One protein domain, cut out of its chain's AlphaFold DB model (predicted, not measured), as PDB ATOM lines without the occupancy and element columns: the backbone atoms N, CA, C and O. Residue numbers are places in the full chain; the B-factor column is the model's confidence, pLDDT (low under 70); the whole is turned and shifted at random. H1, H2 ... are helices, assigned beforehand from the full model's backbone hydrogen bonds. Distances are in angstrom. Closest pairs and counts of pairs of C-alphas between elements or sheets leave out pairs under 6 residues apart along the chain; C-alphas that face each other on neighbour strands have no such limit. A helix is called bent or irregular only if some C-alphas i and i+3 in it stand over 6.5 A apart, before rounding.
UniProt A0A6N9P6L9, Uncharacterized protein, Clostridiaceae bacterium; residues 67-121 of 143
ATOM      1  N   VAL A  67     108.573 224.776 295.359       92.38
ATOM      2  CA  VAL A  67     107.287 224.131 295.636       92.38
ATOM      3  C   VAL A  67     106.291 225.144 296.191       92.38
ATOM      4  O   VAL A  67     105.162 225.218 295.720       92.38
ATOM      5  N   ASN A  68     106.708 225.960 297.159       92.50
ATOM      6  CA  ASN A  68     105.813 226.927 297.784       92.50
ATOM      7  C   ASN A  68     105.489 228.101 296.853       92.50
ATOM      8  O   ASN A  68     104.334 228.510 296.794       92.50
ATOM      9  N   LYS A  69     106.451 228.580 296.056       91.94
ATOM     10  CA  LYS A  69     106.172 229.552 294.988       91.94
ATOM     11  C   LYS A  69     105.143 229.011 294.002       91.94
ATOM     12  O   LYS A  69     104.154 229.683 293.759       91.94
ATOM     13  N   GLY A  70     105.327 227.782 293.515       92.94
ATOM     14  CA  GLY A  70     104.372 227.128 292.620       92.94
ATOM     15  C   GLY A  70     102.979 227.037 293.240       92.94
ATOM     16  O   GLY A  70     102.024 227.515 292.647       92.94
ATOM     17  N   ARG A  71     102.873 226.539 294.481       93.75
ATOM     18  CA  ARG A  71     101.596 226.470 295.221       93.75
ATOM     19  C   ARG A  71     100.917 227.832 295.362       93.75
ATOM     20  O   ARG A  71      99.703 227.916 295.220       93.75
ATOM     21  N   TYR A  72     101.687 228.874 295.664       93.25
ATOM     22  CA  TYR A  72     101.164 230.230 295.783       93.25
ATOM     23  C   TYR A  72     100.657 230.753 294.435       93.25
ATOM     24  O   TYR A  72      99.547 231.274 294.372       93.25
ATOM     25  N   ILE A  73     101.425 230.554 293.359       94.56
ATOM     26  CA  ILE A  73     101.050 230.959 291.997       94.56
ATOM     27  C   ILE A  73      99.792 230.213 291.546       94.56
ATOM     28  O   ILE A  73      98.867 230.849 291.068       94.56
ATOM     29  N   THR A  74      99.690 228.900 291.774       93.88
ATOM     30  CA  THR A  74      98.500 228.115 291.403       93.88
ATOM     31  C   THR A  74      97.209 228.672 291.999       93.88
ATOM     32  O   THR A  74      96.171 228.603 291.351       93.88
ATOM     33  N   VAL A  75      97.259 229.203 293.225       92.31
ATOM     34  CA  VAL A  75      96.065 229.725 293.905       92.31
ATOM     35  C   VAL A  75      95.792 231.188 293.556       92.31
ATOM     36  O   VAL A  75      94.635 231.557 293.402       92.31
ATOM     37  N   ASN A  76      96.831 232.021 293.447       91.19
ATOM     38  CA  ASN A  76      96.660 233.473 293.319       91.19
ATOM     39  C   ASN A  76      96.743 233.984 291.874       91.19
ATOM     40  O   ASN A  76      96.146 235.010 291.566       91.19
ATOM     41  N   SER A  77      97.504 233.313 291.004       92.12
ATOM     42  CA  SER A  77      97.752 233.738 289.617       92.12
ATOM     43  C   SER A  77      98.116 232.531 288.737       92.12
ATOM     44  O   SER A  77      99.273 232.395 288.319       92.12
ATOM     45  N   PRO A  78      97.178 231.594 288.500       93.25
ATOM     46  CA  PRO A  78      97.452 230.355 287.767       93.25
ATOM     47  C   PRO A  78      97.988 230.597 286.347       93.25
ATOM     48  O   PRO A  78      98.765 229.784 285.848       93.25
ATOM     49  N   GLU A  79      97.653 231.728 285.727       94.50
ATOM     50  CA  GLU A  79      98.178 232.166 284.432       94.50
ATOM     51  C   GLU A  79      99.708 232.341 284.411       94.50
ATOM     52  O   GLU A  79     100.334 232.162 283.371       94.50
ATOM     53  N   LEU A  80     100.341 232.612 285.559       94.25
ATOM     54  CA  LEU A  80     101.796 232.772 285.663       94.25
ATOM     55  C   LEU A  80     102.546 231.444 285.872       94.25
ATOM     56  O   LEU A  80     103.774 231.452 285.993       94.25
ATOM     57  N   LEU A  81     101.853 230.299 285.930       94.44
ATOM     58  CA  LEU A  81     102.504 228.994 286.124       94.44
ATOM     59  C   LEU A  81     103.410 228.611 284.952       94.44
ATOM     60  O   LEU A  81     104.500 228.082 285.172       94.44
ATOM     61  N   GLU A  82     102.985 228.900 283.724       95.38
ATOM     62  CA  GLU A  82     103.792 228.624 282.536       95.38
ATOM     63  C   GLU A  82     105.055 229.498 282.522       95.38
ATOM     64  O   GLU A  82     106.168 228.990 282.368       95.38
ATOM     65  N   GLU A  83     104.916 230.801 282.800       95.38
ATOM     66  CA  GLU A  83     106.057 231.714 282.946       95.38
ATOM     67  C   GLU A  83     107.016 231.272 284.064       95.38
ATOM     68  O   GLU A  83     108.238 231.374 283.915       95.38
ATOM     69  N   PHE A  84     106.489 230.749 285.174       96.19
ATOM     70  CA  PHE A  84     107.296 230.252 286.285       96.19
ATOM     71  C   PHE A  84     108.152 229.043 285.890       96.19
ATOM     72  O   PHE A  84     109.344 228.999 286.211       96.19
ATOM     73  N   GLU A  85     107.579 228.071 285.175       95.25
ATOM     74  CA  GLU A  85     108.326 226.904 284.696       95.25
ATOM     75  C   GLU A  85     109.340 227.280 283.608       95.25
ATOM     76  O   GLU A  85     110.491 226.832 283.670       95.25
ATOM     77  N   ASN A  86     108.984 228.190 282.698       94.69
ATOM     78  CA  ASN A  86     109.906 228.733 281.696       94.69
ATOM     79  C   ASN A  86     111.091 229.458 282.351       94.69
ATOM     80  O   ASN A  86     112.248 229.224 281.994       94.69
ATOM     81  N   THR A  87     110.828 230.269 283.378       93.81
ATOM     82  CA  THR A  87     111.875 230.967 284.139       93.81
ATOM     83  C   THR A  87     112.777 229.977 284.875       93.81
ATOM     84  O   THR A  87     113.999 230.133 284.867       93.81
ATOM     85  N   LYS A  88     112.216 228.918 285.476       95.50
ATOM     86  CA  LYS A  88     113.011 227.840 286.090       95.50
ATOM     87  C   LYS A  88     113.899 227.145 285.066       95.50
ATOM     88  O   LYS A  88     115.054 226.875 285.385       95.50
ATOM     89  N   ALA A  89     113.378 226.846 283.878       94.50
ATOM     90  CA  ALA A  89     114.132 226.198 282.812       94.50
ATOM     91  C   ALA A  89     115.286 227.085 282.320       94.50
ATOM     92  O   ALA A  89     116.427 226.626 282.296       94.50
ATOM     93  N   ALA A  90     115.018 228.362 282.036       92.69
ATOM     94  CA  ALA A  90     116.027 229.332 281.605       92.69
ATOM     95  C   ALA A  90     117.107 229.570 282.674       92.69
ATOM     96  O   ALA A  90     118.295 229.686 282.367       92.69
ATOM     97  N   ALA A  91     116.715 229.590 283.949       93.50
ATOM     98  CA  ALA A  91     117.634 229.806 285.058       93.50
ATOM     99  C   ALA A  91     118.595 228.628 285.296       93.50
ATOM    100  O   ALA A  91     119.630 228.838 285.923       93.50
ATOM    101  N   ARG A  92     118.306 227.408 284.805       91.75
ATOM    102  CA  ARG A  92     119.167 226.220 285.018       91.75
ATOM    103  C   ARG A  92     120.595 226.405 284.516       91.75
ATOM    104  O   ARG A  92     121.501 225.825 285.100       91.75
ATOM    105  N   ALA A  93     120.782 227.188 283.457       89.44
ATOM    106  CA  ALA A  93     122.094 227.453 282.873       89.44
ATOM    107  C   ALA A  93     122.898 228.529 283.632       89.44
ATOM    108  O   ALA A  93     124.054 228.775 283.300       89.44
ATOM    109  N   GLN A  94     122.301 229.192 284.628       90.44
ATOM    110  CA  GLN A  94     122.949 230.264 285.380       90.44
ATOM    111  C   GLN A  94     123.720 229.726 286.587       90.44
ATOM    112  O   GLN A  94     123.384 228.686 287.147       90.44
ATOM    113  N   GLU A  95     124.702 230.498 287.058       90.06
ATOM    114  CA  GLU A  95     125.478 230.171 288.262       90.06
ATOM    115  C   GLU A  95     124.597 230.076 289.519       90.06
ATOM    116  O   GLU A  95     124.843 229.264 290.411       90.06
ATOM    117  N   ASN A  96     123.523 230.875 289.591       91.81
ATOM    118  CA  ASN A  96     122.574 230.836 290.701       91.81
ATOM    119  C   ASN A  96     121.112 230.797 290.222       91.81
ATOM    120  O   ASN A  96     120.407 231.813 290.289       91.81
ATOM    121  N   PRO A  97     120.620 229.615 289.802       92.25
ATOM    122  CA  PRO A  97     119.284 229.465 289.228       92.25
ATOM    123  C   PRO A  97     118.175 229.935 290.172       92.25
ATOM    124  O   PRO A  97     117.216 230.596 289.778       92.25
ATOM    125  N   TYR A  98     118.328 229.635 291.465       92.25
ATOM    126  CA  TYR A  98     117.339 229.995 292.473       92.25
ATOM    127  C   TYR A  98     117.219 231.507 292.656       92.25
ATOM    128  O   TYR A  98     116.102 232.010 292.795       92.25
ATOM    129  N   ARG A  99     118.337 232.245 292.638       91.88
ATOM    130  CA  ARG A  99     118.300 233.709 292.753       91.88
ATOM    131  C   ARG A  99     117.600 234.367 291.572       91.88
ATOM    132  O   ARG A  99     116.863 235.321 291.797       91.88
ATOM    133  N   ALA A 100     117.771 233.844 290.363       93.12
ATOM    134  CA  ALA A 100     117.097 234.367 289.179       93.12
ATOM    135  C   ALA A 100     115.574 234.205 289.271       93.12
ATOM    136  O   ALA A 100     114.830 235.177 289.173       93.12
ATOM    137  N   VAL A 101     115.107 232.996 289.598       94.31
ATOM    138  CA  VAL A 101     113.673 232.729 289.804       94.31
ATOM    139  C   VAL A 101     113.130 233.488 291.023       94.31
ATOM    140  O   VAL A 101     111.945 233.798 291.113       94.31
ATOM    141  N   LEU A 102     113.972 233.769 292.018       92.31
ATOM    142  CA  LEU A 102     113.609 234.617 293.148       92.31
ATOM    143  C   LEU A 102     113.401 236.073 292.749       92.31
ATOM    144  O   LEU A 102     112.399 236.643 293.168       92.31
ATOM    145  N   ALA A 103     114.299 236.647 291.957       93.06
ATOM    146  CA  ALA A 103     114.140 238.004 291.457       93.06
ATOM    147  C   ALA A 103     112.840 238.137 290.651       93.06
ATOM    148  O   ALA A 103     112.005 238.963 291.007       93.06
ATOM    149  N   TRP A 104     112.612 237.234 289.689       95.19
ATOM    150  CA  TRP A 104     111.375 237.190 288.899       95.19
ATOM    151  C   TRP A 104     110.122 237.070 289.777       95.19
ATOM    152  O   TRP A 104     109.153 237.800 289.604       95.19
ATOM    153  N   PHE A 105     110.143 236.183 290.778       94.31
ATOM    154  CA  PHE A 105     108.995 236.005 291.667       94.31
ATOM    155  C   PHE A 105     108.682 237.275 292.469       94.31
ATOM    156  O   PHE A 105     107.521 237.622 292.634       94.31
ATOM    157  N   LEU A 106     109.705 237.971 292.972       91.88
ATOM    158  CA  LEU A 106     109.523 239.217 293.725       91.88
ATOM    159  C   LEU A 106     109.119 240.397 292.831       91.88
ATOM    160  O   LEU A 106     108.523 241.344 293.332       91.88
ATOM    161  N   GLU A 107     109.432 240.342 291.539       94.12
ATOM    162  CA  GLU A 107     108.968 241.311 290.546       94.12
ATOM    163  C   GLU A 107     107.473 241.132 290.251       94.12
ATOM    164  O   GLU A 107     106.725 242.106 290.260       94.12
ATOM    165  N   LYS A 108     107.017 239.884 290.065       93.75
ATOM    166  CA  LYS A 108     105.596 239.566 289.838       93.75
ATOM    167  C   LYS A 108     104.740 239.724 291.096       93.75
ATOM    168  O   LYS A 108     103.591 240.141 291.009       93.75
ATOM    169  N   PHE A 109     105.308 239.424 292.263       92.00
ATOM    170  CA  PHE A 109     104.646 239.515 293.565       92.00
ATOM    171  C   PHE A 109     105.430 240.451 294.499       92.00
ATOM    172  O   PHE A 109     106.121 239.985 295.418       92.00
ATOM    173  N   PRO A 110     105.346 241.780 294.288       89.50
ATOM    174  CA  PRO A 110     106.101 242.749 295.078       89.50
ATOM    175  C   PRO A 110     105.657 242.772 296.546       89.50
ATOM    176  O   PRO A 110     106.484 242.980 297.443       89.50
ATOM    177  N   ASN A 111     104.373 242.497 296.814       88.62
ATOM    178  CA  ASN A 111     103.853 242.395 298.170       88.62
ATOM    179  C   ASN A 111     104.119 241.010 298.776       88.62
ATOM    180  O   ASN A 111     103.349 240.062 298.652       88.62
ATOM    181  N   TYR A 112     105.241 240.894 299.472       82.62
ATOM    182  CA  TYR A 112     105.643 239.642 300.108       82.62
ATOM    183  C   TYR A 112     104.883 239.298 301.381       82.62
ATOM    184  O   TYR A 112     104.887 238.133 301.783       82.62
ATOM    185  N   ASP A 113     104.249 240.273 302.025       85.44
ATOM    186  CA  ASP A 113     103.475 239.986 303.228       85.44
ATOM    187  C   ASP A 113     102.265 239.103 302.896       85.44
ATOM    188  O   ASP A 113     101.913 238.239 303.699       85.44
ATOM    189  N   ASP A 114     101.721 239.203 301.680       87.69
ATOM    190  CA  ASP A 114     100.649 238.328 301.192       87.69
ATOM    191  C   ASP A 114     101.136 236.883 301.025       87.69
ATOM    192  O   ASP A 114     100.488 235.938 301.479       87.69
ATOM    193  N   TYR A 115     102.334 236.702 300.457       87.94
ATOM    194  CA  TYR A 115     102.986 235.392 300.384       87.94
ATOM    195  C   TYR A 115     103.223 234.803 301.776       87.94
ATOM    196  O   TYR A 115     103.007 233.614 302.008       87.94
ATOM    197  N   LYS A 116     103.686 235.630 302.718       86.38
ATOM    198  CA  LYS A 116     103.986 235.199 304.083       86.38
ATOM    199  C   LYS A 116     102.721 234.740 304.808       86.38
ATOM    200  O   LYS A 116     102.728 233.631 305.340       86.38
ATOM    201  N   LYS A 117     101.641 235.524 304.749       87.06
ATOM    202  CA  LYS A 117     100.336 235.182 305.340       87.06
ATOM    203  C   LYS A 117      99.782 233.865 304.798       87.06
ATOM    204  O   LYS A 117      99.443 232.990 305.583       87.06
ATOM    205  N   PHE A 118      99.836 233.662 303.477       86.38
ATOM    206  CA  PHE A 118      99.354 232.435 302.825       86.38
ATOM    207  C   PHE A 118      99.961 231.140 303.403       86.38
ATOM    208  O   PHE A 118      99.321 230.088 303.399       86.38
ATOM    209  N   PHE A 119     101.203 231.196 303.896       83.12
ATOM    210  CA  PHE A 119     101.865 230.048 304.520       83.12
ATOM    211  C   PHE A 119     101.850 230.074 306.051       83.12
ATOM    212  O   PHE A 119     102.054 229.020 306.652       83.12
ATOM    213  N   GLU A 120     101.623 231.218 306.697       80.81
ATOM    214  CA  GLU A 120     101.455 231.293 308.155       80.81
ATOM    215  C   GLU A 120     100.204 230.529 308.602       80.81
ATOM    216  O   GLU A 120     100.310 229.705 309.514       80.81
ATOM    217  N   ASP A 121      99.100 230.671 307.868       60.94
ATOM    218  CA  ASP A 121      97.832 229.984 308.156       60.94
ATOM    219  C   ASP A 121      97.975 228.450 308.079       60.94
ATOM    220  O   ASP A 121      97.522 227.729 308.963       60.94
TER     221      ASP A 121
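This is residues 67 to 121 of the 143 residues of an uncharacterized protein of Clostridiaceae bacterium (UniProt A0A6N9P6L9). Three helices, H1, H2 and H3, run up and down, each folding back on the one before, and their centres make a triangle; the fourth, H4, lies crosswise at the end away from the turn between H2 and H3. The assembly is loosely joined: H1 packs on residues 80 to 84 of H2 alone, H3 folds back along H2, and H4 comes near H1 without clearly touching any helix. The printed part has 55 residues with four named helices, in the order H1, H2, H3, H4, and no named strand; the class is all helix. The whole is compact, with a radius of gyration of the C-alphas of 11.3 A, yet elongated in outline, spanning 35 by 20 by 17 A.

Begin with H1, residues 67 to 76, and go on to H2, residues 78 to 91. They form a helical hairpin: they touch, closest at the C-alphas of Ile 73 and Leu 81, 6.4 A apart, and run opposite ways at a shallow tilt of 30 degrees. H2 touches H1 with residues 80 to 84 alone. Next comes H3, residues 97 to 108, which forms a second helical hairpin with H2. Look at Ala 91 and Pro 97, whose C-alphas are the closest of H2 and H3, at 4.5 A; the two helices touch and run opposite ways at a shallow tilt of 32 degrees. H1 and H3 are close but not clearly touching, with the C-alphas of Lys 69 and Phe 105 closest at 7.8 A; they run the same way at a shallow tilt of 19 degrees. Last is H4, residues 112 to 121, about perpendicular to H1 at 80 degrees. H4 and H1 are close but not clearly touching, with the C-alphas of Tyr 72 and Tyr 115 closest at 7.2 A. H2 and H4 are apart. In H1 and H3 every O i to N i+4 pair is within hydrogen-bond range; in H2 8 of 10 are, and in H4 5 of 6.

Find C-alpha 67 at (107.287, 224.131, 295.636); from there H1 runs 14.3 A to C-alpha 76. H2 starts at C-alpha 78, at (97.452, 230.355, 287.767), and is 20.4 A long; it is only just irregular, with C-alphas 79 and 82 6.9 A apart. H3 is 17.0 A long. H4 is 14.8 A long and ends at C-alpha 121, at (97.832, 229.984, 308.156).

The two C-alphas farthest apart are those of Ala 93 and Asp 121, at 35.1 A. The printed part has no cut, and its three links are tight. The mean pLDDT of the printed part is 91.2, and residue 121 alone is under 70.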